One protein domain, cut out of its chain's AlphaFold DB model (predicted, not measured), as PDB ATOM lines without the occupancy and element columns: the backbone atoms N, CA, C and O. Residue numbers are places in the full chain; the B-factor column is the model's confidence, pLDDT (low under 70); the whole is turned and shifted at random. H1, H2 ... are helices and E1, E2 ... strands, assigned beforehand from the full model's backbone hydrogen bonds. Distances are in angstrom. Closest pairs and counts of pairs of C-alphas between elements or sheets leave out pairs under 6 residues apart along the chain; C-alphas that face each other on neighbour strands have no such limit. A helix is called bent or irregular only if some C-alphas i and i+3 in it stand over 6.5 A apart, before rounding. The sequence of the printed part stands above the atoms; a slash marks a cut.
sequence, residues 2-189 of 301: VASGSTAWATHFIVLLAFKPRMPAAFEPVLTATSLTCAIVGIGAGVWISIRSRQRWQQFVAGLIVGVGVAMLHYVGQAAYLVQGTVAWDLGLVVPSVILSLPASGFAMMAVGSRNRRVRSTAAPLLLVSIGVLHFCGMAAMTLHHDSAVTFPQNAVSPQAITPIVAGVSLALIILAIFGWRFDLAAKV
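Overview. This is residues 2 to 189 of the 301 residues of the protein "MHYT domain-containing protein" of Oxalobacteraceae bacterium (UniProt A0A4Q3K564). Five helices, H1, H2, H3, H4 and H6, make an up-and-down bundle, each running against the one before it in the chain, with H3 in its middle. The long helix H7 packs on H1 with residues 159 to 173, and its residues 178 to 189 stick out free; two small antiparallel strand pairs, E1 with E2 and E3 with E4, gather near the other end of the long axis. The printed part has 188 residues with seven named helices and four named strands, in the order H1 E1 H2 H3 E2 E3 H4 H5 H6 E4 H7, and is mostly helix. It is compact, with a radius of gyration of the C-alphas of 18.1 A, and its outline is only just elongated, spanning 59 by 39 by 22 A.

Arrangement. H1, residues 2 to 18, touches H2, residues 29 to 52, with its residues 2 to 9 alone, at a steep tilt of 40 degrees, opposite ways; the closest C-alphas, of Gly 5 and Ile 40, are 4.1 A apart. H2 and H3, residues 56 to 79, form a helical hairpin at a shallow tilt of 7 degrees, with the closest C-alphas, of Gly 42 and Gly 69, 3.9 A apart. H3 is the hub, touching four helices; its closest C-alpha to H1 is that of Leu 73, 6.8 A from that of Trp 9. E1, residues 25 to 27, and E2, residues 81 to 83, are antiparallel neighbours, with N 26 and O 82 at 2.8 A. E3, residues 85 to 89, and E4, residues 142 to 146, are antiparallel neighbours too, with N 86 and O 145 at 2.9 A. H4, residues 91 to 112, touches H3 at a steep tilt of 39 degrees, opposite ways, closest at the C-alphas of Gly 63 and Gly 106, 3.8 A. H5, residues 117 to 120, touches H4 only at the corner, closest at the C-alphas of Ala 111 and Arg 120, 4.8 A. H6, residues 123 to 140, touches H4 at a shallow tilt of 10 degrees, opposite ways, closest at the C-alphas of Ala 108 and Ala 123, 4.2 A. H7, residues 159 to 189, touches H1 at a steep tilt of 40 degrees, opposite ways, closest at the C-alphas of Ala 10 and Val 166, 5.9 A; it is apart from H2, H3, H4, H5 and H6. Each O i to N i+4 pair is within hydrogen-bond range in H1, H2, H3 and H6, against 15 of 18 in H4 and 25 of 27 in H7; H5 is too short for such a pair.

Along the chain. H1 begins at C-alpha 2 (-54.640, -20.422, -46.751) and is 23.9 A long. H2 measures 34.7 A, H3 34.4 A, H4 31.6 A and H6 25.6 A. H7, 44.3 A, ends at C-alpha 189 (-46.765, 5.234, -51.738) and is only just irregular: C-alphas 161 and 164 are 6.53 A apart.

Size, cuts and confidence. The two C-alphas farthest apart, of Ala 149 and Val 189, are 63.4 A apart. The printed part has no cut. The link from E4 to H7, residues 147 to 158, is long. The mean pLDDT of the printed part is 95.8, and no printed residue is under 70.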
ATOM      1  N   VAL A   2     -54.920 -19.342 -45.777       93.62
ATOM      2  CA  VAL A   2     -54.640 -20.422 -46.751       93.62
ATOM      3  C   VAL A   2     -53.197 -20.368 -47.253       93.62
ATOM      4  O   VAL A   2     -52.459 -21.319 -47.050       93.62
ATOM      5  N   ALA A   3     -52.749 -19.216 -47.769       94.25
ATOM      6  CA  ALA A   3     -51.378 -19.059 -48.259       94.25
ATOM      7  C   ALA A   3     -50.302 -19.441 -47.224       94.25
ATOM      8  O   ALA A   3     -49.323 -20.090 -47.571       94.25
ATOM      9  N   SER A   4     -50.488 -19.094 -45.945       93.06
ATOM     10  CA  SER A   4     -49.541 -19.421 -44.871       93.06
ATOM     11  C   SER A   4     -49.495 -20.924 -44.582       93.06
ATOM     12  O   SER A   4     -48.408 -21.484 -44.474       93.06
ATOM     13  N   GLY A   5     -50.660 -21.580 -44.512       96.12
ATOM     14  CA  GLY A   5     -50.749 -23.034 -44.347       96.12
ATOM     15  C   GLY A   5     -50.162 -23.792 -45.534       96.12
ATOM     16  O   GLY A   5     -49.328 -24.673 -45.351       96.12
ATOM     17  N   SER A   6     -50.514 -23.379 -46.753       97.31
ATOM     18  CA  SER A   6     -49.960 -23.932 -47.990       97.31
ATOM     19  C   SER A   6     -48.453 -23.705 -48.111       97.31
ATOM     20  O   SER A   6     -47.768 -24.576 -48.628       97.31
ATOM     21  N   THR A   7     -47.920 -22.583 -47.612       96.56
ATOM     22  CA  THR A   7     -46.467 -22.333 -47.591       96.56
ATOM     23  C   THR A   7     -45.763 -23.323 -46.672       96.56
ATOM     24  O   THR A   7     -44.822 -23.975 -47.111       96.56
ATOM     25  N   ALA A   8     -46.238 -23.486 -45.431       96.75
ATOM     26  CA  ALA A   8     -45.663 -24.451 -44.494       96.75
ATOM     27  C   ALA A   8     -45.716 -25.881 -45.062       96.75
ATOM     28  O   ALA A   8     -44.707 -26.588 -45.070       96.75
ATOM     29  N   TRP A   9     -46.861 -26.266 -45.632       98.06
ATOM     30  CA  TRP A   9     -47.030 -27.561 -46.285       98.06
ATOM     31  C   TRP A   9     -46.090 -27.758 -47.475       98.06
ATOM     32  O   TRP A   9     -45.364 -28.749 -47.518       98.06
ATOM     33  N   ALA A  10     -46.025 -26.790 -48.394       97.44
ATOM     34  CA  ALA A  10     -45.149 -26.863 -49.558       97.44
ATOM     35  C   ALA A  10     -43.680 -26.979 -49.138       97.44
ATOM     36  O   ALA A  10     -42.977 -27.852 -49.634       97.44
ATOM     37  N   THR A  11     -43.222 -26.174 -48.171       95.81
ATOM     38  CA  THR A  11     -41.842 -26.269 -47.668       95.81
ATOM     39  C   THR A  11     -41.524 -27.638 -47.077       95.81
ATOM     40  O   THR A  11     -40.445 -28.169 -47.324       95.81
ATOM     41  N   HIS A  12     -42.466 -28.247 -46.352       96.44
ATOM     42  CA  HIS A  12     -42.268 -29.574 -45.782       96.44
ATOM     43  C   HIS A  12     -42.192 -30.658 -46.867       96.44
ATOM     44  O   HIS A  12     -41.271 -31.474 -46.859       96.44
ATOM     45  N   PHE A  13     -43.106 -30.633 -47.840       96.25
ATOM     46  CA  PHE A  13     -43.133 -31.608 -48.932       96.25
ATOM     47  C   PHE A  13     -41.967 -31.447 -49.909       96.25
ATOM     48  O   PHE A  13     -41.467 -32.449 -50.411       96.25
ATOM     49  N   ILE A  14     -41.468 -30.227 -50.133       96.00
ATOM     50  CA  ILE A  14     -40.215 -30.004 -50.871       96.00
ATOM     51  C   ILE A  14     -39.067 -30.767 -50.200       96.00
ATOM     52  O   ILE A  14     -38.293 -31.426 -50.889       96.00
ATOM     53  N   VAL A  15     -38.976 -30.724 -48.865       93.81
ATOM     54  CA  VAL A  15     -37.944 -31.464 -48.128       93.81
ATOM     55  C   VAL A  15     -38.149 -32.976 -48.241       93.81
ATOM     56  O   VAL A  15     -37.183 -33.682 -48.514       93.81
ATOM     57  N   LEU A  16     -39.379 -33.485 -48.105       94.31
ATOM     58  CA  LEU A  16     -39.660 -34.922 -48.268       94.31
ATOM     59  C   LEU A  16     -39.359 -35.430 -49.688       94.31
ATOM     60  O   LEU A  16     -38.867 -36.540 -49.849       94.31
ATOM     61  N   LEU A  17     -39.613 -34.618 -50.719       94.56
ATOM     62  CA  LEU A  17     -39.261 -34.939 -52.107       94.56
ATOM     63  C   LEU A  17     -37.747 -34.880 -52.354       94.56
ATOM     64  O   LEU A  17     -37.218 -35.630 -53.176       94.56
ATOM     65  N   ALA A  18     -37.041 -33.984 -51.660       93.25
ATOM     66  CA  ALA A  18     -35.585 -33.900 -51.709       93.25
ATOM     67  C   ALA A  18     -34.911 -35.042 -50.931       93.25
ATOM     68  O   ALA A  18     -33.780 -35.421 -51.246       93.25
ATOM     69  N   PHE A  19     -35.599 -35.605 -49.937       89.62
ATOM     70  CA  PHE A  19     -35.146 -36.760 -49.181       89.62
ATOM     71  C   PHE A  19     -35.217 -38.025 -50.048       89.62
ATOM     72  O   PHE A  19     -36.286 -38.498 -50.429       89.62
ATOM     73  N   LYS A  20     -34.042 -38.568 -50.382       86.25
ATOM     74  CA  LYS A  20     -33.882 -39.762 -51.220       86.25
ATOM     75  C   LYS A  20     -33.395 -40.930 -50.364       86.25
ATOM     76  O   LYS A  20     -32.182 -41.152 -50.290       86.25
ATOM     77  N   PRO A  21     -34.294 -41.674 -49.697       82.62
ATOM     78  CA  PRO A  21     -33.891 -42.913 -49.062       82.62
ATOM     79  C   PRO A  21     -33.441 -43.866 -50.178       82.62
ATOM     80  O   PRO A  21     -33.947 -43.812 -51.297       82.62
ATOM     81  N   ARG A  22     -32.451 -44.727 -49.924       88.12
ATOM     82  CA  ARG A  22     -31.928 -45.680 -50.929       88.12
ATOM     83  C   ARG A  22     -32.910 -46.834 -51.219       88.12
ATOM     84  O   ARG A  22     -32.491 -47.960 -51.444       88.12
ATOM     85  N   MET A  23     -34.207 -46.553 -51.166       91.00
ATOM     86  CA  MET A  23     -35.328 -47.459 -51.377       91.00
ATOM     87  C   MET A  23     -36.468 -46.689 -52.065       91.00
ATOM     88  O   MET A  23     -36.530 -45.462 -51.940       91.00
ATOM     89  N   PRO A  24     -37.372 -47.371 -52.786       93.25
ATOM     90  CA  PRO A  24     -38.557 -46.738 -53.344       93.25
ATOM     91  C   PRO A  24     -39.376 -46.021 -52.268       93.25
ATOM     92  O   PRO A  24     -39.494 -46.502 -51.137       93.25
ATOM     93  N   ALA A  25     -39.965 -44.891 -52.648       94.69
ATOM     94  CA  ALA A  25     -40.848 -44.101 -51.803       94.69
ATOM     95  C   ALA A  25     -42.097 -43.678 -52.581       94.69
ATOM     96  O   ALA A  25     -42.056 -43.508 -53.802       94.69
ATOM     97  N   ALA A  26     -43.191 -43.496 -51.857       95.94
ATOM     98  CA  ALA A  26     -44.474 -43.027 -52.352       95.94
ATOM     99  C   ALA A  26     -45.160 -42.186 -51.268       95.94
ATOM    100  O   ALA A  26     -44.623 -41.993 -50.178       95.94
ATOM    101  N   PHE A  27     -46.349 -41.678 -51.561       97.00
ATOM    102  CA  PHE A  27     -47.133 -40.894 -50.618       97.00
ATOM    103  C   PHE A  27     -48.561 -41.411 -50.534       97.00
ATOM    104  O   PHE A  27     -49.186 -41.718 -51.550       97.00
ATOM    105  N   GLU A  28     -49.096 -41.455 -49.323       97.25
ATOM    106  CA  GLU A  28     -50.505 -41.728 -49.081       97.25
ATOM    107  C   GLU A  28     -51.313 -40.432 -49.324       97.25
ATOM    108  O   GLU A  28     -51.051 -39.403 -48.681       97.25
ATOM    109  N   PRO A  29     -52.250 -40.414 -50.292       96.75
ATOM    110  CA  PRO A  29     -52.911 -39.181 -50.721       96.75
ATOM    111  C   PRO A  29     -53.838 -38.570 -49.662       96.75
ATOM    112  O   PRO A  29     -53.941 -37.342 -49.585       96.75
ATOM    113  N   VAL A  30     -54.502 -39.381 -48.833       97.69
ATOM    114  CA  VAL A  30     -55.455 -38.903 -47.820       97.69
ATOM    115  C   VAL A  30     -54.724 -38.196 -46.683       97.69
ATOM    116  O   VAL A  30     -55.093 -37.079 -46.316       97.69
ATOM    117  N   LEU A  31     -53.650 -38.780 -46.157       97.88
ATOM    118  CA  LEU A  31     -52.794 -38.174 -45.138       97.88
ATOM    119  C   LEU A  31     -52.057 -36.956 -45.694       97.88
ATOM    120  O   LEU A  31     -51.942 -35.938 -45.008       97.88
ATOM    121  N   THR A  32     -51.656 -36.992 -46.967       97.44
ATOM    122  CA  THR A  32     -51.097 -35.822 -47.655       97.44
ATOM    123  C   THR A  32     -52.084 -34.650 -47.643       97.44
ATOM    124  O   THR A  32     -51.729 -33.553 -47.201       97.44
ATOM    125  N   ALA A  33     -53.340 -34.871 -48.038       97.38
ATOM    126  CA  ALA A  33     -54.386 -33.845 -48.005       97.38
ATOM    127  C   ALA A  33     -54.771 -33.425 -46.571       97.38
ATOM    128  O   ALA A  33     -55.028 -32.245 -46.301       97.38
ATOM    129  N   THR A  34     -54.765 -34.372 -45.631       98.44
ATOM    130  CA  THR A  34     -55.048 -34.121 -44.211       98.44
ATOM    131  C   THR A  34     -53.987 -33.209 -43.606       98.44
ATOM    132  O   THR A  34     -54.336 -32.215 -42.977       98.44
ATOM    133  N   SER A  35     -52.700 -33.457 -43.876       98.31
ATOM    134  CA  SER A  35     -51.601 -32.611 -43.394       98.31
ATOM    135  C   SER A  35     -51.741 -31.158 -43.874       98.31
ATOM    136  O   SER A  35     -51.607 -30.227 -43.076       98.31
ATOM    137  N   LEU A  36     -52.108 -30.948 -45.147       98.06
ATOM    138  CA  LEU A  36     -52.389 -29.622 -45.706       98.06
ATOM    139  C   LEU A  36     -53.562 -28.948 -44.985       98.06
ATOM    140  O   LEU A  36     -53.485 -27.772 -44.627       98.06
ATOM    141  N   THR A  37     -54.637 -29.697 -44.751       98.31
ATOM    142  CA  THR A  37     -55.832 -29.198 -44.060       98.31
ATOM    143  C   THR A  37     -55.506 -28.794 -42.623       98.31
ATOM    144  O   THR A  37     -55.845 -27.683 -42.209       98.31
ATOM    145  N   CYS A  38     -54.770 -29.632 -41.888       98.25
ATOM    146  CA  CYS A  38     -54.284 -29.333 -40.540       98.25
ATOM    147  C   CYS A  38     -53.449 -28.047 -40.508       98.25
ATOM    148  O   CYS A  38     -53.649 -27.209 -39.627       98.25
ATOM    149  N   ALA A  39     -52.568 -27.844 -41.492       98.00
ATOM    150  CA  ALA A  39     -51.768 -26.629 -41.594       98.00
ATOM    151  C   ALA A  39     -52.629 -25.386 -41.832       98.00
ATOM    152  O   ALA A  39     -52.482 -24.387 -41.131       98.00
ATOM    153  N   ILE A  40     -53.545 -25.438 -42.805       98.38
ATOM    154  CA  ILE A  40     -54.421 -24.310 -43.148       98.38
ATOM    155  C   ILE A  40     -55.309 -23.939 -41.960       98.38
ATOM    156  O   ILE A  40     -55.401 -22.758 -41.618       98.38
ATOM    157  N   VAL A  41     -55.938 -24.930 -41.326       98.38
ATOM    158  CA  VAL A  41     -56.852 -24.714 -40.202       98.38
ATOM    159  C   VAL A  41     -56.089 -24.254 -38.966       98.38
ATOM    160  O   VAL A  41     -56.449 -23.231 -38.392       98.38
ATOM    161  N   GLY A  42     -55.012 -24.939 -38.577       98.12
ATOM    162  CA  GLY A  42     -54.258 -24.611 -37.365       98.12
ATOM    163  C   GLY A  42     -53.555 -23.255 -37.453       98.12
ATOM    164  O   GLY A  42     -53.746 -22.393 -36.593       98.12
ATOM    165  N   ILE A  43     -52.810 -23.008 -38.538       98.12
ATOM    166  CA  ILE A  43     -52.147 -21.711 -38.750       98.12
ATOM    167  C   ILE A  43     -53.198 -20.612 -38.950       98.12
ATOM    168  O   ILE A  43     -53.064 -19.516 -38.405       98.12
ATOM    169  N   GLY A  44     -54.269 -20.896 -39.699       97.62
ATOM    170  CA  GLY A  44     -55.366 -19.959 -39.931       97.62
ATOM    171  C   GLY A  44     -56.072 -19.533 -38.645       97.62
ATOM    172  O   GLY A  44     -56.185 -18.335 -38.388       97.62
ATOM    173  N   ALA A  45     -56.488 -20.495 -37.820       97.69
ATOM    174  CA  ALA A  45     -57.156 -20.255 -36.545       97.69
ATOM    175  C   ALA A  45     -56.254 -19.490 -35.570       97.69
ATOM    176  O   ALA A  45     -56.678 -18.482 -35.006       97.69
ATOM    177  N   GLY A  46     -54.990 -19.897 -35.427       97.44
ATOM    178  CA  GLY A  46     -54.040 -19.194 -34.566       97.44
ATOM    179  C   GLY A  46     -53.822 -17.742 -35.006       97.44
ATOM    180  O   GLY A  46     -53.928 -16.821 -34.198       97.44
ATOM    181  N   VAL A  47     -53.630 -17.488 -36.304       96.06
ATOM    182  CA  VAL A  47     -53.525 -16.112 -36.826       96.06
ATOM    183  C   VAL A  47     -54.824 -15.324 -36.614       96.06
ATOM    184  O   VAL A  47     -54.775 -14.156 -36.231       96.06
ATOM    185  N   TRP A  48     -55.990 -15.944 -36.820       96.44
ATOM    186  CA  TRP A  48     -57.294 -15.302 -36.630       96.44
ATOM    187  C   TRP A  48     -57.506 -14.838 -35.183       96.44
ATOM    188  O   TRP A  48     -57.931 -13.700 -34.956       96.44
ATOM    189  N   ILE A  49     -57.157 -15.693 -34.217       96.06
ATOM    190  CA  ILE A  49     -57.203 -15.384 -32.783       96.06
ATOM    191  C   ILE A  49     -56.190 -14.287 -32.453       96.06
ATOM    192  O   ILE A  49     -56.528 -13.328 -31.759       96.06
ATOM    193  N   SER A  50     -54.969 -14.376 -32.986       95.31
ATOM    194  CA  SER A  50     -53.913 -13.386 -32.744       95.31
ATOM    195  C   SER A  50     -54.327 -11.973 -33.173       95.31
ATOM    196  O   SER A  50     -54.176 -11.029 -32.401       95.31
ATOM    197  N   ILE A  51     -54.959 -11.825 -34.345       94.19
ATOM    198  CA  ILE A  51     -55.454 -10.527 -34.846       94.19
ATOM    199  C   ILE A  51     -56.495  -9.901 -33.899       94.19
ATOM    200  O   ILE A  51     -56.564  -8.679 -33.776       94.19
ATOM    201  N   ARG A  52     -57.309 -10.722 -33.226       94.19
ATOM    202  CA  ARG A  52     -58.353 -10.272 -32.284       94.19
ATOM    203  C   ARG A  52     -57.862 -10.137 -30.844       94.19
ATOM    204  O   ARG A  52     -58.575  -9.596 -30.000       94.19
ATOM    205  N   SER A  53     -56.661 -10.622 -30.556       93.00
ATOM    206  CA  SER A  53     -56.107 -10.664 -29.208       93.00
ATOM    207  C   SER A  53     -55.689  -9.273 -28.742       93.00
ATOM    208  O   SER A  53     -54.965  -8.556 -29.434       93.00
ATOM    209  N   ARG A  54     -56.100  -8.902 -27.525       90.81
ATOM    210  CA  ARG A  54     -55.696  -7.640 -26.877       90.81
ATOM    211  C   ARG A  54     -54.664  -7.843 -25.777       90.81
ATOM    212  O   ARG A  54     -53.947  -6.906 -25.435       90.81
ATOM    213  N   GLN A  55     -54.584  -9.056 -25.236       94.56
ATOM    214  CA  GLN A  55     -53.695  -9.402 -24.133       94.56
ATOM    215  C   GLN A  55     -52.562 -10.320 -24.604       94.56
ATOM    216  O   GLN A  55     -52.727 -11.114 -25.530       94.56
ATOM    217  N   ARG A  56     -51.402 -10.239 -23.941       94.75
ATOM    218  CA  ARG A  56     -50.209 -11.024 -24.306       94.75
ATOM    219  C   ARG A  56     -50.426 -12.533 -24.200       94.75
ATOM    220  O   ARG A  56     -50.002 -13.265 -25.086       94.75
ATOM    221  N   TRP A  57     -51.122 -12.993 -23.163       96.06
ATOM    222  CA  TRP A  57     -51.405 -14.420 -22.989       96.06
ATOM    223  C   TRP A  57     -52.315 -14.967 -24.103       96.06
ATOM    224  O   TRP A  57     -52.128 -16.099 -24.532       96.06
ATOM    225  N   GLN A  58     -53.234 -14.154 -24.642       96.81
ATOM    226  CA  GLN A  58     -54.082 -14.550 -25.777       96.81
ATOM    227  C   GLN A  58     -53.247 -14.750 -27.048       96.81
ATOM    228  O   GLN A  58     -53.457 -15.714 -27.778       96.81
ATOM    229  N   GLN A  59     -52.251 -13.887 -27.279       97.25
ATOM    230  CA  GLN A  59     -51.301 -14.052 -28.385       97.25
ATOM    231  C   GLN A  59     -50.425 -15.293 -28.196       97.25
ATOM    232  O   GLN A  59     -50.161 -16.000 -29.162       97.25
ATOM    233  N   PHE A  60     -50.017 -15.590 -26.959       98.31
ATOM    234  CA  PHE A  60     -49.288 -16.817 -26.652       98.31
ATOM    235  C   PHE A  60     -50.126 -18.064 -26.973       98.31
ATOM    236  O   PHE A  60     -49.666 -18.920 -27.722       98.31
ATOM    237  N   VAL A  61     -51.381 -18.127 -26.509       98.25
ATOM    238  CA  VAL A  61     -52.319 -19.221 -26.832       98.25
ATOM    239  C   VAL A  61     -52.547 -19.332 -28.342       98.25
ATOM    240  O   VAL A  61     -52.517 -20.428 -28.896       98.25
ATOM    241  N   ALA A  62     -52.700 -18.204 -29.037       98.06
ATOM    242  CA  ALA A  62     -52.797 -18.178 -30.492       98.06
ATOM    243  C   ALA A  62     -51.559 -18.794 -31.171       98.06
ATOM    244  O   ALA A  62     -51.692 -19.554 -32.129       98.06
ATOM    245  N   GLY A  63     -50.360 -18.507 -30.659       98.25
ATOM    246  CA  GLY A  63     -49.118 -19.113 -31.133       98.25
ATOM    247  C   GLY A  63     -49.008 -20.607 -30.817       98.25
ATOM    248  O   GLY A  63     -48.510 -21.349 -31.661       98.25
ATOM    249  N   LEU A  64     -49.535 -21.082 -29.681       98.62
ATOM    250  CA  LEU A  64     -49.653 -22.521 -29.408       98.62
ATOM    251  C   LEU A  64     -50.523 -23.215 -30.464       98.62
ATOM    252  O   LEU A  64     -50.129 -24.253 -30.977       98.62
ATOM    253  N   ILE A  65     -51.654 -22.616 -30.850       98.50
ATOM    254  CA  ILE A  65     -52.545 -23.163 -31.892       98.50
ATOM    255  C   ILE A  65     -51.838 -23.219 -33.253       98.50
ATOM    256  O   ILE A  65     -51.924 -24.233 -33.947       98.50
ATOM    257  N   VAL A  66     -51.085 -22.170 -33.615       98.50
ATOM    258  CA  VAL A  66     -50.217 -22.202 -34.808       98.50
ATOM    259  C   VAL A  66     -49.216 -23.353 -34.710       98.50
ATOM    260  O   VAL A  66     -49.072 -24.113 -35.664       98.50
ATOM    261  N   GLY A  67     -48.565 -23.510 -33.554       98.31
ATOM    262  CA  GLY A  67     -47.580 -24.561 -33.313       98.31
ATOM    263  C   GLY A  67     -48.179 -25.959 -33.445       98.31
ATOM    264  O   GLY A  67     -47.591 -26.810 -34.101       98.31
ATOM    265  N   VAL A  68     -49.383 -26.183 -32.908       98.62
ATOM    266  CA  VAL A  68     -50.117 -27.451 -33.043       98.62
ATOM    267  C   VAL A  68     -50.446 -27.729 -34.507       98.62
ATOM    268  O   VAL A  68     -50.262 -28.853 -34.963       98.62
ATOM    269  N   GLY A  69     -50.868 -26.716 -35.270       98.44
ATOM    270  CA  GLY A  69     -51.093 -26.851 -36.712       98.44
ATOM    271  C   GLY A  69     -49.836 -27.274 -37.478       98.44
ATOM    272  O   GLY A  69     -49.912 -28.133 -38.353       98.44
ATOM    273  N   VAL A  70     -48.677 -26.710 -37.124       98.44
ATOM    274  CA  VAL A  70     -47.377 -27.065 -37.719       98.44
ATOM    275  C   VAL A  70     -46.909 -28.459 -37.271       98.44
ATOM    276  O   VAL A  70     -46.404 -29.216 -38.094       98.44
ATOM    277  N   ALA A  71     -47.115 -28.836 -36.008       98.50
ATOM    278  CA  ALA A  71     -46.813 -30.176 -35.498       98.50
ATOM    279  C   ALA A  71     -47.665 -31.255 -36.178       98.50
ATOM    280  O   ALA A  71     -47.133 -32.261 -36.642       98.50
ATOM    281  N   MET A  72     -48.972 -31.008 -36.306       98.44
ATOM    282  CA  MET A  72     -49.901 -31.873 -37.035       98.44
ATOM    283  C   MET A  72     -49.503 -31.992 -38.502       98.44
ATOM    284  O   MET A  72     -49.364 -33.105 -38.994       98.44
ATOM    285  N   LEU A  73     -49.249 -30.868 -39.185       98.19
ATOM    286  CA  LEU A  73     -48.698 -30.872 -40.543       98.19
ATOM    287  C   LEU A  73     -47.478 -31.795 -40.633       98.19
ATOM    288  O   LEU A  73     -47.418 -32.623 -41.536       98.19
ATOM    289  N   HIS A  74     -46.502 -31.614 -39.743       98.12
ATOM    290  CA  HIS A  74     -45.223 -32.304 -39.826       98.12
ATOM    291  C   HIS A  74     -45.377 -33.815 -39.643       98.12
ATOM    292  O   HIS A  74     -44.962 -34.574 -40.510       98.12
ATOM    293  N   TYR A  75     -46.017 -34.255 -38.560       97.88
ATOM    294  CA  TYR A  75     -46.120 -35.682 -38.257       97.88
ATOM    295  C   TYR A  75     -47.149 -36.407 -39.126       97.88
ATOM    296  O   TYR A  75     -46.890 -37.530 -39.547       97.88
ATOM    297  N   VAL A  76     -48.271 -35.769 -39.477       98.25
ATOM    298  CA  VAL A  76     -49.218 -36.341 -40.453       98.25
ATOM    299  C   VAL A  76     -48.587 -36.373 -41.849       98.25
ATOM    300  O   VAL A  76     -48.769 -37.341 -42.580       98.25
ATOM    301  N   GLY A  77     -47.799 -35.354 -42.211       96.56
ATOM    302  CA  GLY A  77     -47.037 -35.320 -43.460       96.56
ATOM    303  C   GLY A  77     -45.967 -36.412 -43.530       96.56
ATOM    304  O   GLY A  77     -45.858 -37.090 -44.548       96.56
ATOM    305  N   GLN A  78     -45.233 -36.649 -42.439       96.44
ATOM    306  CA  GLN A  78     -44.296 -37.771 -42.334       96.44
ATOM    307  C   GLN A  78     -45.010 -39.126 -42.375       96.44
ATOM    308  O   GLN A  78     -44.527 -40.032 -43.041       96.44
ATOM    309  N   ALA A  79     -46.163 -39.271 -41.717       96.50
ATOM    310  CA  ALA A  79     -46.960 -40.498 -41.777       96.50
ATOM    311  C   ALA A  79     -47.525 -40.770 -43.182       96.50
ATOM    312  O   ALA A  79     -47.754 -41.922 -43.542       96.50
ATOM    313  N   ALA A  80     -47.718 -39.725 -43.993       96.12
ATOM    314  CA  ALA A  80     -48.074 -39.863 -45.400       96.12
ATOM    315  C   ALA A  80     -46.910 -40.376 -46.263       96.12
ATOM    316  O   ALA A  80     -47.154 -40.821 -47.380       96.12
ATOM    317  N   TYR A  81     -45.662 -40.299 -45.792       95.88
ATOM    318  CA  TYR A  81     -44.489 -40.746 -46.537       95.88
ATOM    319  C   TYR A  81     -44.329 -42.263 -46.427       95.88
ATOM    320  O   TYR A  81     -43.973 -42.803 -45.380       95.88
ATOM    321  N   LEU A  82     -44.589 -42.950 -47.532       95.31
ATOM    322  CA  LEU A  82     -44.493 -44.398 -47.635       95.31
ATOM    323  C   LEU A  82     -43.123 -44.776 -48.191       95.31
ATOM    324  O   LEU A  82     -42.648 -44.189 -49.161       95.31
ATOM    325  N   VAL A  83     -42.517 -45.812 -47.625       95.25
ATOM    326  CA  VAL A  83     -41.278 -46.416 -48.129       95.25
ATOM    327  C   VAL A  83     -41.488 -47.903 -48.379       95.25
ATOM    328  O   VAL A  83     -42.428 -48.489 -47.842       95.25
ATOM    329  N   GLN A  84     -40.620 -48.526 -49.177       94.62
ATOM    330  CA  GLN A  84     -40.599 -49.983 -49.321       94.62
ATOM    331  C   GLN A  84     -40.039 -50.638 -48.045       94.62
ATOM    332  O   GLN A  84     -38.852 -50.980 -47.962       94.62
ATOM    333  N   GLY A  85     -40.887 -50.706 -47.022       93.56
ATOM    334  CA  GLY A  85     -40.540 -51.140 -45.681       93.56
ATOM    335  C   GLY A  85     -41.419 -50.497 -44.612       93.56
ATOM    336  O   GLY A  85     -42.586 -50.198 -44.858       93.56
ATOM    337  N   THR A  86     -40.862 -50.269 -43.422       92.25
ATOM    338  CA  THR A  86     -41.580 -49.643 -42.300       92.25
ATOM    339  C   THR A  86     -40.893 -48.372 -41.813       92.25
ATOM    340  O   THR A  86     -39.669 -48.224 -41.881       92.25
ATOM    341  N   VAL A  87     -41.712 -47.445 -41.319       93.81
ATOM    342  CA  VAL A  87     -41.274 -46.221 -40.649       93.81
ATOM    343  C   VAL A  87     -41.514 -46.392 -39.155       93.81
ATOM    344  O   VAL A  87     -42.646 -46.628 -38.736       93.81
ATOM    345  N   ALA A  88     -40.458 -46.265 -38.359       94.62
ATOM    346  CA  ALA A  88     -40.538 -46.237 -36.903       94.62
ATOM    347  C   ALA A  88     -40.147 -44.849 -36.384       94.62
ATOM    348  O   ALA A  88     -39.302 -44.177 -36.980       94.62
ATOM    349  N   TRP A  89     -40.753 -44.435 -35.269       96.69
ATOM    350  CA  TRP A  89     -40.464 -43.160 -34.614       96.69
ATOM    351  C   TRP A  89     -39.981 -43.367 -33.183       96.69
ATOM    352  O   TRP A  89     -40.647 -44.028 -32.385       96.69
ATOM    353  N   ASP A  90     -38.866 -42.729 -32.841       97.31
ATOM    354  CA  ASP A  90     -38.401 -42.611 -31.464       97.31
ATOM    355  C   ASP A  90     -39.211 -41.541 -30.715       97.31
ATOM    356  O   ASP A  90     -39.040 -40.329 -30.904       97.31
ATOM    357  N   LEU A  91     -40.094 -41.990 -29.821       97.00
ATOM    358  CA  LEU A  91     -40.902 -41.104 -28.983       97.00
ATOM    359  C   LEU A  91     -40.055 -40.233 -28.043       97.00
ATOM    360  O   LEU A  91     -40.494 -39.137 -27.683       97.00
ATOM    361  N   GLY A  92     -38.837 -40.670 -27.705       97.31
ATOM    362  CA  GLY A  92     -37.859 -39.895 -26.946       97.31
ATOM    363  C   GLY A  92     -37.397 -38.626 -27.664       97.31
ATOM    364  O   GLY A  92     -36.971 -37.684 -27.004       97.31
ATOM    365  N   LEU A  93     -37.549 -38.552 -28.992       97.31
ATOM    366  CA  LEU A  93     -37.280 -37.353 -29.790       97.31
ATOM    367  C   LEU A  93     -38.561 -36.641 -30.246       97.31
ATOM    368  O   LEU A  93     -38.588 -35.409 -30.284       97.31
ATOM    369  N   VAL A  94     -39.636 -37.383 -30.536       97.94
ATOM    370  CA  VAL A  94     -40.930 -36.796 -30.933       97.94
ATOM    371  C   VAL A  94     -41.535 -35.948 -29.816       97.94
ATOM    372  O   VAL A  94     -41.966 -34.822 -30.055       97.94
ATOM    373  N   VAL A  95     -41.574 -36.458 -28.583       98.00
ATOM    374  CA  VAL A  95     -42.233 -35.741 -27.482       98.00
ATOM    375  C   VAL A  95     -41.505 -34.427 -27.152       98.00
ATOM    376  O   VAL A  95     -42.166 -33.383 -27.125       98.00
ATOM    377  N   PRO A  96     -40.165 -34.398 -26.977       97.69
ATOM    378  CA  PRO A  96     -39.452 -33.146 -26.740       97.69
ATOM    379  C   PRO A  96     -39.526 -32.157 -27.905       97.69
ATOM    380  O   PRO A  96     -39.613 -30.955 -27.656       97.69
ATOM    381  N   SER A  97     -39.534 -32.615 -29.164       98.00
ATOM    382  CA  SER A  97     -39.635 -31.709 -30.319       98.00
ATOM    383  C   SER A  97     -40.938 -30.897 -30.281       98.00
ATOM    384  O   SER A  97     -40.931 -29.682 -30.501       98.00
ATOM    385  N   VAL A  98     -42.057 -31.541 -29.926       98.19
ATOM    386  CA  VAL A  98     -43.368 -30.899 -29.785       98.19
ATOM    387  C   VAL A  98     -43.370 -29.984 -28.563       98.19
ATOM    388  O   VAL A  98     -43.717 -28.808 -28.677       98.19
ATOM    389  N   ILE A  99     -42.919 -30.477 -27.406       98.19
ATOM    390  CA  ILE A  99     -42.899 -29.699 -26.158       98.19
ATOM    391  C   ILE A  99     -42.057 -28.424 -26.291       98.19
ATOM    392  O   ILE A  99     -42.432 -27.395 -25.735       98.19
ATOM    393  N   LEU A 100     -40.945 -28.456 -27.030       98.00
ATOM    394  CA  LEU A 100     -40.073 -27.294 -27.221       98.00
ATOM    395  C   LEU A 100     -40.557 -26.360 -28.339       98.00
ATOM    396  O   LEU A 100     -40.454 -25.136 -28.216       98.00
ATOM    397  N   SER A 101     -41.109 -26.907 -29.423       98.31
ATOM    398  CA  SER A 101     -41.579 -26.100 -30.554       98.31
ATOM    399  C   SER A 101     -42.840 -25.296 -30.229       98.31
ATOM    400  O   SER A 101     -42.944 -24.144 -30.665       98.31
ATOM    401  N   LEU A 102     -43.776 -25.838 -29.439       98.56
ATOM    402  CA  LEU A 102     -45.041 -25.160 -29.139       98.56
ATOM    403  C   LEU A 102     -44.844 -23.826 -28.389       98.56
ATOM    404  O   LEU A 102     -45.307 -22.800 -28.903       98.56
ATOM    405  N   PRO A 103     -44.126 -23.755 -27.247       98.31
ATOM    406  CA  PRO A 103     -43.876 -22.489 -26.563       98.31
ATOM    407  C   PRO A 103     -43.095 -21.503 -27.427       98.31
ATOM    408  O   PRO A 103     -43.391 -20.313 -27.387       98.31
ATOM    409  N   ALA A 104     -42.147 -21.970 -28.250       98.44
ATOM    410  CA  ALA A 104     -41.415 -21.104 -29.174       98.44
ATOM    411  C   ALA A 104     -42.358 -20.416 -30.183       98.44
ATOM    412  O   ALA A 104     -42.247 -19.206 -30.399       98.44
ATOM    413  N   SER A 105     -43.353 -21.137 -30.717       98.62
ATOM    414  CA  SER A 105     -44.425 -20.559 -31.546       98.62
ATOM    415  C   SER A 105     -45.311 -19.588 -30.747       98.62
ATOM    416  O   SER A 105     -45.646 -18.497 -31.220       98.62
ATOM    417  N   GLY A 106     -45.641 -19.936 -29.498       98.25
ATOM    418  CA  GLY A 106     -46.342 -19.064 -28.550       98.25
ATOM    419  C   GLY A 106     -45.635 -17.720 -28.342       98.25
ATOM    420  O   GLY A 106     -46.228 -16.651 -28.520       98.25
ATOM    421  N   PHE A 107     -44.341 -17.756 -28.021       98.38
ATOM    422  CA  PHE A 107     -43.516 -16.564 -27.836       98.38
ATOM    423  C   PHE A 107     -43.336 -15.774 -29.131       98.38
ATOM    424  O   PHE A 107     -43.362 -14.543 -29.086       98.38
ATOM    425  N   ALA A 108     -43.222 -16.446 -30.280       98.19
ATOM    426  CA  ALA A 108     -43.179 -15.781 -31.578       98.19
ATOM    427  C   ALA A 108     -44.434 -14.925 -31.801       98.19
ATOM    428  O   ALA A 108     -44.333 -13.748 -32.148       98.19
ATOM    429  N   MET A 109     -45.620 -15.479 -31.531       97.62
ATOM    430  CA  MET A 109     -46.882 -14.763 -31.715       97.62
ATOM    431  C   MET A 109     -47.071 -13.626 -30.700       97.62
ATOM    432  O   MET A 109     -47.525 -12.539 -31.062       97.62
ATOM    433  N   MET A 110     -46.651 -13.827 -29.449       97.19
ATOM    434  CA  MET A 110     -46.618 -12.759 -28.444       97.19
ATOM    435  C   MET A 110     -45.654 -11.623 -28.836       97.19
ATOM    436  O   MET A 110     -45.921 -10.447 -28.573       97.19
ATOM    437  N   ALA A 111     -44.537 -11.948 -29.494       97.12
ATOM    438  CA  ALA A 111     -43.609 -10.957 -30.021       97.12
ATOM    439  C   ALA A 111     -44.225 -10.160 -31.185       97.12
ATOM    440  O   ALA A 111     -44.084  -8.935 -31.207       97.12
ATOM    441  N   VAL A 112     -44.966 -10.810 -32.099       95.00
ATOM    442  CA  VAL A 112     -45.670 -10.139 -33.217       95.00
ATOM    443  C   VAL A 112     -46.563  -9.008 -32.716       95.00
ATOM    444  O   VAL A 112     -46.516  -7.899 -33.252       95.00
ATOM    445  N   GLY A 113     -47.357  -9.267 -31.677       91.94
ATOM    446  CA  GLY A 113     -48.297  -8.285 -31.148       91.94
ATOM    447  C   GLY A 113     -47.685  -7.234 -30.218       91.94
ATOM    448  O   GLY A 113     -48.408  -6.396 -29.675       91.94
ATOM    449  N   SER A 114     -46.361  -7.233 -30.034       92.94
ATOM    450  CA  SER A 114     -45.672  -6.230 -29.228       92.94
ATOM    451  C   SER A 114     -45.590  -4.868 -29.932       92.94
ATOM    452  O   SER A 114     -45.217  -4.747 -31.105       92.94
ATOM    453  N   ARG A 115     -45.866  -3.795 -29.175       91.62
ATOM    454  CA  ARG A 115     -45.647  -2.406 -29.623       91.62
ATOM    455  C   ARG A 115     -44.158  -2.062 -29.736       91.62
ATOM    456  O   ARG A 115     -43.789  -1.220 -30.551       91.62
ATOM    457  N   ASN A 116     -43.299  -2.724 -28.955       94.12
ATOM    458  CA  ASN A 116     -41.857  -2.501 -28.999       94.12
ATOM    459  C   ASN A 116     -41.262  -3.163 -30.250       94.12
ATOM    460  O   ASN A 116     -41.281  -4.387 -30.384       94.12
ATOM    461  N   ARG A 117     -40.687  -2.351 -31.146       93.62
ATOM    462  CA  ARG A 117     -40.107  -2.816 -32.415       93.62
ATOM    463  C   ARG A 117     -38.986  -3.845 -32.223       93.62
ATOM    464  O   ARG A 117     -38.919  -4.766 -33.027       93.62
ATOM    465  N   ARG A 118     -38.158  -3.720 -31.173       95.31
ATOM    466  CA  ARG A 118     -37.062  -4.666 -30.874       95.31
ATOM    467  C   ARG A 118     -37.588  -6.040 -30.460       95.31
ATOM    468  O   ARG A 118     -37.047  -7.056 -30.872       95.31
ATOM    469  N   VAL A 119     -38.671  -6.071 -29.683       95.44
ATOM    470  CA  VAL A 119     -39.349  -7.328 -29.333       95.44
ATOM    471  C   VAL A 119     -40.035  -7.900 -30.568       95.44
ATOM    472  O   VAL A 119     -39.882  -9.070 -30.870       95.44
ATOM    473  N   ARG A 120     -40.728  -7.071 -31.355       96.12
ATOM    474  CA  ARG A 120     -41.408  -7.547 -32.564       96.12
ATOM    475  C   ARG A 120     -40.458  -8.157 -33.596       96.12
ATOM    476  O   ARG A 120     -40.842  -9.102 -34.277       96.12
ATOM    477  N   SER A 121     -39.218  -7.671 -33.698       96.12
ATOM    478  CA  SER A 121     -38.214  -8.277 -34.582       96.12
ATOM    479  C   SER A 121     -37.794  -9.694 -34.178       96.12
ATOM    480  O   SER A 121     -37.281 -10.407 -35.033       96.12
ATOM    481  N   THR A 122     -38.038 -10.142 -32.939       97.56
ATOM    482  CA  THR A 122     -37.726 -11.523 -32.526       97.56
ATOM    483  C   THR A 122     -38.789 -12.539 -32.952       97.56
ATOM    484  O   THR A 122     -38.546 -13.739 -32.876       97.56
ATOM    485  N   ALA A 123     -39.947 -12.098 -33.454       97.38
ATOM    486  CA  ALA A 123     -41.038 -12.995 -33.836       97.38
ATOM    487  C   ALA A 123     -40.653 -13.993 -34.940       97.38
ATOM    488  O   ALA A 123     -40.857 -15.194 -34.790       97.38
ATOM    489  N   ALA A 124     -40.079 -13.501 -36.040       96.50
ATOM    490  CA  ALA A 124     -39.658 -14.341 -37.159       96.50
ATOM    491  C   ALA A 124     -38.586 -15.381 -36.768       96.50
ATOM    492  O   ALA A 124     -38.796 -16.556 -37.066       96.50
ATOM    493  N   PRO A 125     -37.482 -15.019 -36.077       98.12
ATOM    494  CA  PRO A 125     -36.498 -16.014 -35.658       98.12
ATOM    495  C   PRO A 125     -37.056 -17.010 -34.633       98.12
ATOM    496  O   PRO A 125     -36.731 -18.186 -34.724       98.12
ATOM    497  N   LEU A 126     -37.938 -16.602 -33.711       98.38
ATOM    498  CA  LEU A 126     -38.587 -17.543 -32.785       98.38
ATOM    499  C   LEU A 126     -39.470 -18.561 -33.516       98.38
ATOM    500  O   LEU A 126     -39.437 -19.747 -33.194       98.38
ATOM    501  N   LEU A 127     -40.227 -18.115 -34.523       97.88
ATOM    502  CA  LEU A 127     -41.028 -19.017 -35.347       97.88
ATOM    503  C   LEU A 127     -40.136 -19.967 -36.158       97.88
ATOM    504  O   LEU A 127     -40.438 -21.151 -36.257       97.88
ATOM    505  N   LEU A 128     -39.015 -19.472 -36.692       97.69
ATOM    506  CA  LEU A 128     -38.036 -20.303 -37.391       97.69
ATOM    507  C   LEU A 128     -37.427 -21.361 -36.463       97.69
ATOM    508  O   LEU A 128     -37.325 -22.517 -36.858       97.69
ATOM    509  N   VAL A 129     -37.071 -20.992 -35.229       98.31
ATOM    510  CA  VAL A 129     -36.581 -21.933 -34.211       98.31
ATOM    511  C   VAL A 129     -37.649 -22.971 -33.875       98.31
ATOM    512  O   VAL A 129     -37.337 -24.154 -33.838       98.31
ATOM    513  N   SER A 130     -38.905 -22.559 -33.689       98.44
ATOM    514  CA  SER A 130     -40.026 -23.477 -33.446       98.44
ATOM    515  C   SER A 130     -40.146 -24.530 -34.554       98.44
ATOM    516  O   SER A 130     -40.142 -25.729 -34.270       98.44
ATOM    517  N   ILE A 131     -40.174 -24.087 -35.817       97.88
ATOM    518  CA  ILE A 131     -40.265 -24.976 -36.983       97.88
ATOM    519  C   ILE A 131     -39.010 -25.849 -37.098       97.88
ATOM    520  O   ILE A 131     -39.128 -27.046 -37.334       97.88
ATOM    521  N   GLY A 132     -37.820 -25.275 -36.914       97.44
ATOM    522  CA  GLY A 132     -36.547 -25.984 -37.024       97.44
ATOM    523  C   GLY A 132     -36.397 -27.083 -35.975       97.44
ATOM    524  O   GLY A 132     -36.069 -28.209 -36.328       97.44
ATOM    525  N   VAL A 133     -36.692 -26.786 -34.705       98.12
ATOM    526  CA  VAL A 133     -36.663 -27.777 -33.616       98.12
ATOM    527  C   VAL A 133     -37.608 -28.930 -33.925       98.12
ATOM    528  O   VAL A 133     -37.189 -30.083 -33.901       98.12
ATOM    529  N   LEU A 134     -38.862 -28.627 -34.276       98.25
ATOM    530  CA  LEU A 134     -39.834 -29.653 -34.637       98.25
ATOM    531  C   LEU A 134     -39.339 -30.497 -35.820       98.25
ATOM    532  O   LEU A 134     -39.358 -31.719 -35.753       98.25
ATOM    533  N   HIS A 135     -38.874 -29.838 -36.882       96.69
ATOM    534  CA  HIS A 135     -38.499 -30.486 -38.131       96.69
ATOM    535  C   HIS A 135     -37.259 -31.368 -37.988       96.69
ATOM    536  O   HIS A 135     -37.289 -32.536 -38.361       96.69
ATOM    537  N   PHE A 136     -36.162 -30.838 -37.444       95.81
ATOM    538  CA  PHE A 136     -34.912 -31.591 -37.347       95.81
ATOM    539  C   PHE A 136     -35.003 -32.709 -36.312       95.81
ATOM    540  O   PHE A 136     -34.545 -33.814 -36.591       95.81
ATOM    541  N   CYS A 137     -35.640 -32.477 -35.158       97.38
ATOM    542  CA  CYS A 137     -35.864 -33.547 -34.187       97.38
ATOM    543  C   CYS A 137     -36.868 -34.583 -34.712       97.38
ATOM    544  O   CYS A 137     -36.654 -35.772 -34.508       97.38
ATOM    545  N   GLY A 138     -37.924 -34.170 -35.423       95.50
ATOM    546  CA  GLY A 138     -38.884 -35.090 -36.041       95.50
ATOM    547  C   GLY A 138     -38.275 -35.943 -37.157       95.50
ATOM    548  O   GLY A 138     -38.582 -37.129 -37.262       95.50
ATOM    549  N   MET A 139     -37.349 -35.387 -37.940       95.44
ATOM    550  CA  MET A 139     -36.556 -36.157 -38.904       95.44
ATOM    551  C   MET A 139     -35.552 -37.085 -38.212       95.44
ATOM    552  O   MET A 139     -35.418 -38.231 -38.622       95.44
ATOM    553  N   ALA A 140     -34.881 -36.629 -37.150       96.12
ATOM    554  CA  ALA A 140     -33.947 -37.455 -36.378       96.12
ATOM    555  C   ALA A 140     -34.643 -38.606 -35.630       96.12
ATOM    556  O   ALA A 140     -34.034 -39.648 -35.414       96.12
ATOM    557  N   ALA A 141     -35.914 -38.430 -35.264       96.69
ATOM    558  CA  ALA A 141     -36.733 -39.464 -34.640       96.69
ATOM    559  C   ALA A 141     -37.135 -40.586 -35.605       96.69
ATOM    560  O   ALA A 141     -37.575 -41.637 -35.152       96.69
ATOM    561  N   MET A 142     -37.060 -40.352 -36.918       95.06
ATOM    562  CA  MET A 142     -37.573 -41.261 -37.937       95.06
ATOM    563  C   MET A 142     -36.495 -42.260 -38.372       95.06
ATOM    564  O   MET A 142     -35.459 -41.883 -38.917       95.06
ATOM    565  N   THR A 143     -36.780 -43.547 -38.210       94.62
ATOM    566  CA  THR A 143     -35.951 -44.656 -38.700       94.62
ATOM    567  C   THR A 143     -36.681 -45.437 -39.782       94.62
ATOM    568  O   THR A 143     -37.852 -45.789 -39.632       94.62
ATOM    569  N   LEU A 144     -35.976 -45.710 -40.882       94.12
ATOM    570  CA  LEU A 144     -36.492 -46.462 -42.021       94.12
ATOM    571  C   LEU A 144     -35.906 -47.868 -42.024       94.12
ATOM    572  O   LEU A 144     -34.692 -48.032 -42.153       94.12
ATOM    573  N   HIS A 145     -36.771 -48.871 -41.954       93.69
ATOM    574  CA  HIS A 145     -36.383 -50.265 -42.119       93.69
ATOM    575  C   HIS A 145     -36.823 -50.729 -43.496       93.69
ATOM    576  O   HIS A 145     -38.015 -50.731 -43.788       93.69
ATOM    577  N   HIS A 146     -35.866 -51.100 -44.344       94.25
ATOM    578  CA  HIS A 146     -36.180 -51.662 -45.652       94.25
ATOM    579  C   HIS A 146     -36.729 -53.082 -45.504       94.25
ATOM    580  O   HIS A 146     -36.131 -53.902 -44.809       94.25
ATOM    581  N   ASP A 147     -37.826 -53.368 -46.197       93.69
ATOM    582  CA  ASP A 147     -38.378 -54.713 -46.338       93.69
ATOM    583  C   ASP A 147     -38.927 -54.867 -47.760       93.69
ATOM    584  O   ASP A 147     -39.849 -54.157 -48.167       93.69
ATOM    585  N   SER A 148     -38.335 -55.778 -48.533       90.75
ATOM    586  CA  SER A 148     -38.689 -56.002 -49.936       90.75
ATOM    587  C   SER A 148     -40.040 -56.697 -50.116       90.75
ATOM    588  O   SER A 148     -40.612 -56.601 -51.204       90.75
ATOM    589  N   ALA A 149     -40.569 -57.352 -49.075       93.69
ATOM    590  CA  ALA A 149     -41.893 -57.968 -49.101       93.69
ATOM    591  C   ALA A 149     -43.022 -56.928 -49.001       93.69
ATOM    592  O   ALA A 149     -44.151 -57.196 -49.420       93.69
ATOM    593  N   VAL A 150     -42.729 -55.732 -48.479       92.50
ATOM    594  CA  VAL A 150     -43.704 -54.644 -48.389       92.50
ATOM    595  C   VAL A 150     -43.916 -54.031 -49.770       92.50
ATOM    596  O   VAL A 150     -42.984 -53.577 -50.434       92.50
ATOM    597  N   THR A 151     -45.176 -53.991 -50.192       93.31
ATOM    598  CA  THR A 151     -45.611 -53.337 -51.430       93.31
ATOM    599  C   THR A 151     -46.446 -52.106 -51.110       93.31
ATOM    600  O   THR A 151     -47.059 -52.006 -50.045       93.31
ATOM    601  N   PHE A 152     -46.455 -51.136 -52.023       94.06
ATOM    602  CA  PHE A 152     -47.245 -49.930 -51.827       94.06
ATOM    603  C   PHE A 152     -48.747 -50.208 -51.981       94.06
ATOM    604  O   PHE A 152     -49.138 -50.988 -52.854       94.06
ATOM    605  N   PRO A 153     -49.601 -49.527 -51.196       93.25
ATOM    606  CA  PRO A 153     -51.039 -49.493 -51.434       93.25
ATOM    607  C   PRO A 153     -51.374 -49.069 -52.871       93.25
ATOM    608  O   PRO A 153     -50.675 -48.248 -53.462       93.25
ATOM    609  N   GLN A 154     -52.485 -49.565 -53.423       93.44
ATOM    610  CA  GLN A 154     -52.898 -49.246 -54.801       93.44
ATOM    611  C   GLN A 154     -53.155 -47.750 -55.038       93.44
ATOM    612  O   GLN A 154     -53.007 -47.266 -56.156       93.44
ATOM    613  N   ASN A 155     -53.547 -47.017 -53.996       94.38
ATOM    614  CA  ASN A 155     -53.794 -45.577 -54.045       94.38
ATOM    615  C   ASN A 155     -52.532 -44.734 -53.787       94.38
ATOM    616  O   ASN A 155     -52.631 -43.509 -53.735       94.38
ATOM    617  N   ALA A 156     -51.367 -45.359 -53.583       95.62
ATOM    618  CA  ALA A 156     -50.134 -44.639 -53.318       95.62
ATOM    619  C   ALA A 156     -49.723 -43.792 -54.529       95.62
ATOM    620  O   ALA A 156     -49.761 -44.230 -55.679       95.62
ATOM    621  N   VAL A 157     -49.300 -42.562 -54.256       96.62
ATOM    622  CA  VAL A 157     -48.920 -41.592 -55.279       96.62
ATOM    623  C   VAL A 157     -47.405 -41.504 -55.356       96.62
ATOM    624  O   VAL A 157     -46.720 -41.339 -54.346       96.62
ATOM    625  N   SER A 158     -46.862 -41.604 -56.566       95.31
ATOM    626  CA  SER A 158     -45.419 -41.539 -56.771       95.31
ATOM    627  C   SER A 158     -44.871 -40.118 -56.549       95.31
ATOM    628  O   SER A 158     -45.571 -39.124 -56.792       95.31
ATOM    629  N   PRO A 159     -43.592 -39.972 -56.156       94.81
ATOM    630  CA  PRO A 159     -42.944 -38.666 -56.047       94.81
ATOM    631  C   PRO A 159     -43.013 -37.852 -57.348       94.81
ATOM    632  O   PRO A 159     -43.173 -36.631 -57.304       94.81
ATOM    633  N   GLN A 160     -42.952 -38.509 -58.512       94.75
ATOM    634  CA  GLN A 160     -43.050 -37.867 -59.827       94.75
ATOM    635  C   GLN A 160     -44.421 -37.218 -60.057       94.75
ATOM    636  O   GLN A 160     -44.487 -36.180 -60.709       94.75
ATOM    637  N   ALA A 161     -45.497 -37.786 -59.504       95.38
ATOM    638  CA  ALA A 161     -46.841 -37.222 -59.608       95.38
ATOM    639  C   ALA A 161     -47.072 -36.055 -58.628       95.38
ATOM    640  O   ALA A 161     -47.736 -35.081 -58.980       95.38
ATOM    641  N   ILE A 162     -46.490 -36.099 -57.423       94.62
ATOM    642  CA  ILE A 162     -46.635 -35.024 -56.417       94.62
ATOM    643  C   ILE A 162     -45.738 -33.819 -56.703       94.62
ATOM    644  O   ILE A 162     -46.137 -32.682 -56.448       94.62
ATOM    645  N   THR A 163     -44.549 -34.041 -57.263       96.06
ATOM    646  CA  THR A 163     -43.583 -32.977 -57.584       96.06
ATOM    647  C   THR A 163     -44.201 -31.794 -58.349       96.06
ATOM    648  O   THR A 163     -44.067 -30.665 -57.870       96.06
ATOM    649  N   PRO A 164     -44.914 -31.982 -59.483       97.06
ATOM    650  CA  PRO A 164     -45.514 -30.861 -60.208       97.06
ATOM    651  C   PRO A 164     -46.611 -30.141 -59.411       97.06
ATOM    652  O   PRO A 164     -46.761 -28.929 -59.556       97.06
ATOM    653  N   ILE A 165     -47.338 -30.838 -58.530       95.94
ATOM    654  CA  ILE A 165     -48.362 -30.231 -57.663       95.94
ATOM    655  C   ILE A 165     -47.698 -29.287 -56.658       95.94
ATOM    656  O   ILE A 165     -48.069 -28.117 -56.556       95.94
ATOM    657  N   VAL A 166     -46.676 -29.770 -55.946       96.44
ATOM    658  CA  VAL A 166     -45.930 -28.973 -54.960       96.44
ATOM    659  C   VAL A 166     -45.231 -27.789 -55.635       96.44
ATOM    660  O   VAL A 166     -45.263 -26.675 -55.107       96.44
ATOM    661  N   ALA A 167     -44.659 -27.994 -56.826       96.88
ATOM    662  CA  ALA A 167     -44.052 -26.928 -57.621       96.88
ATOM    663  C   ALA A 167     -45.081 -25.867 -58.047       96.88
ATOM    664  O   ALA A 167     -44.833 -24.673 -57.879       96.88
ATOM    665  N   GLY A 168     -46.255 -26.287 -58.530       97.56
ATOM    666  CA  GLY A 168     -47.345 -25.390 -58.918       97.56
ATOM    667  C   GLY A 168     -47.874 -24.562 -57.745       97.56
ATOM    668  O   GLY A 168     -48.002 -23.342 -57.862       97.56
ATOM    669  N   VAL A 169     -48.100 -25.194 -56.587       96.25
ATOM    670  CA  VAL A 169     -48.486 -24.497 -55.347       96.25
ATOM    671  C   VAL A 169     -47.412 -23.487 -54.943       96.25
ATOM    672  O   VAL A 169     -47.732 -22.338 -54.644       96.25
ATOM    673  N   SER A 170     -46.137 -23.875 -54.983       96.25
ATOM    674  CA  SER A 170     -45.019 -22.992 -54.623       96.25
ATOM    675  C   SER A 170     -44.922 -21.781 -55.550       96.25
ATOM    676  O   SER A 170     -44.798 -20.650 -55.079       96.25
ATOM    677  N   LEU A 171     -45.047 -21.989 -56.864       97.56
ATOM    678  CA  LEU A 171     -45.044 -20.910 -57.848       97.56
ATOM    679  C   LEU A 171     -46.229 -19.959 -57.641       97.56
ATOM    680  O   LEU A 171     -46.043 -18.743 -57.620       97.56
ATOM    681  N   ALA A 172     -47.433 -20.496 -57.422       96.75
ATOM    682  CA  ALA A 172     -48.618 -19.693 -57.134       96.75
ATOM    683  C   ALA A 172     -48.447 -18.851 -55.857       96.75
ATOM    684  O   ALA A 172     -48.827 -17.679 -55.836       96.75
ATOM    685  N   LEU A 173     -47.826 -19.408 -54.811       96.19
ATOM    686  CA  LEU A 173     -47.520 -18.686 -53.573       96.19
ATOM    687  C   LEU A 173     -46.495 -17.567 -53.788       96.19
ATOM    688  O   LEU A 173     -46.683 -16.474 -53.256       96.19
ATOM    689  N   ILE A 174     -45.451 -17.802 -54.590       95.44
ATOM    690  CA  ILE A 174     -44.464 -16.772 -54.953       95.44
ATOM    691  C   ILE A 174     -45.142 -15.638 -55.725       95.44
ATOM    692  O   ILE A 174     -44.968 -14.468 -55.381       95.44
ATOM    693  N   ILE A 175     -45.962 -15.967 -56.727       96.12
ATOM    694  CA  ILE A 175     -46.724 -14.982 -57.503       96.12
ATOM    695  C   ILE A 175     -47.625 -14.165 -56.571       96.12
ATOM    696  O   ILE A 175     -47.584 -12.933 -56.593       96.12
ATOM    697  N   LEU A 176     -48.384 -14.827 -55.694       95.00
ATOM    698  CA  LEU A 176     -49.253 -14.164 -54.724       95.00
ATOM    699  C   LEU A 176     -48.467 -13.251 -53.771       95.00
ATOM    700  O   LEU A 176     -48.918 -12.144 -53.477       95.00
ATOM    701  N   ALA A 177     -47.285 -13.676 -53.317       93.00
ATOM    702  CA  ALA A 177     -46.414 -12.871 -52.469       93.00
ATOM    703  C   ALA A 177     -45.894 -11.623 -53.200       93.00
ATOM    704  O   ALA A 177     -45.919 -10.532 -52.630       93.00
ATOM    705  N   ILE A 178     -45.492 -11.753 -54.470       94.88
ATOM    706  CA  ILE A 178     -45.050 -10.624 -55.305       94.88
ATOM    707  C   ILE A 178     -46.197  -9.633 -55.513       94.88
ATOM    708  O   ILE A 178     -46.009  -8.432 -55.313       94.88
ATOM    709  N   PHE A 179     -47.391 -10.111 -55.873       94.50
ATOM    710  CA  PHE A 179     -48.564  -9.248 -56.014       94.50
ATOM    711  C   PHE A 179     -48.902  -8.555 -54.693       94.50
ATOM    712  O   PHE A 179     -49.035  -7.332 -54.671       94.50
ATOM    713  N   GLY A 180     -48.967  -9.299 -53.588       91.69
ATOM    714  CA  GLY A 180     -49.224  -8.747 -52.258       91.69
ATOM    715  C   GLY A 180     -48.214  -7.665 -51.867       91.69
ATOM    716  O   GLY A 180     -48.608  -6.589 -51.418       91.69
ATOM    717  N   TRP A 181     -46.924  -7.903 -52.119       92.38
ATOM    718  CA  TRP A 181     -45.867  -6.922 -51.887       92.38
ATOM    719  C   TRP A 181     -46.025  -5.669 -52.757       92.38
ATOM    720  O   TRP A 181     -45.923  -4.552 -52.247       92.38
ATOM    721  N   ARG A 182     -46.339  -5.822 -54.050       93.69
ATOM    722  CA  ARG A 182     -46.593  -4.685 -54.952       93.69
ATOM    723  C   ARG A 182     -47.799  -3.860 -54.511       93.69
ATOM    724  O   ARG A 182     -47.726  -2.632 -54.536       93.69
ATOM    725  N   PHE A 183     -48.886  -4.508 -54.093       92.56
ATOM    726  CA  PHE A 183     -50.072  -3.821 -53.581       92.56
ATOM    727  C   PHE A 183     -49.778  -3.062 -52.284       92.56
ATOM    728  O   PHE A 183     -50.148  -1.893 -52.181       92.56
ATOM    729  N   ASP A 184     -49.070  -3.678 -51.333       90.50
ATOM    730  CA  ASP A 184     -48.657  -3.033 -50.080       90.50
ATOM    731  C   ASP A 184     -47.728  -1.836 -50.337       90.50
ATOM    732  O   ASP A 184     -47.922  -0.752 -49.780       90.50
ATOM    733  N   LEU A 185     -46.760  -1.984 -51.247       90.56
ATOM    734  CA  LEU A 185     -45.872  -0.893 -51.634       90.56
ATOM    735  C   LEU A 185     -46.650   0.256 -52.284       90.56
ATOM    736  O   LEU A 185     -46.480   1.412 -51.895       90.56
ATOM    737  N   ALA A 186     -47.545  -0.049 -53.224       91.69
ATOM    738  CA  ALA A 186     -48.365   0.956 -53.889       91.69
ATOM    739  C   ALA A 186     -49.328   1.657 -52.913       91.69
ATOM    740  O   ALA A 186     -49.526   2.868 -53.007       91.69
ATOM    741  N   ALA A 187     -49.888   0.933 -51.941       91.25
ATOM    742  CA  ALA A 187     -50.704   1.509 -50.872       91.25
ATOM    743  C   ALA A 187     -49.887   2.462 -49.982       91.25
ATOM    744  O   ALA A 187     -50.324   3.578 -49.704       91.25
ATOM    745  N   LYS A 188     -48.665   2.076 -49.594       90.25
ATOM    746  CA  LYS A 188     -47.754   2.934 -48.816       90.25
ATOM    747  C   LYS A 188     -47.336   4.189 -49.577       90.25
ATOM    748  O   LYS A 188     -47.234   5.254 -48.971       90.25
ATOM    749  N   VAL A 189     -47.089   4.080 -50.883       90.81
ATOM    750  CA  VAL A 189     -46.765   5.234 -51.738       90.81
ATOM    751  C   VAL A 189     -47.956   6.187 -51.829       90.81
ATOM    752  O   VAL A 189     -47.772   7.379 -51.588       90.81
TER     753      VAL A 189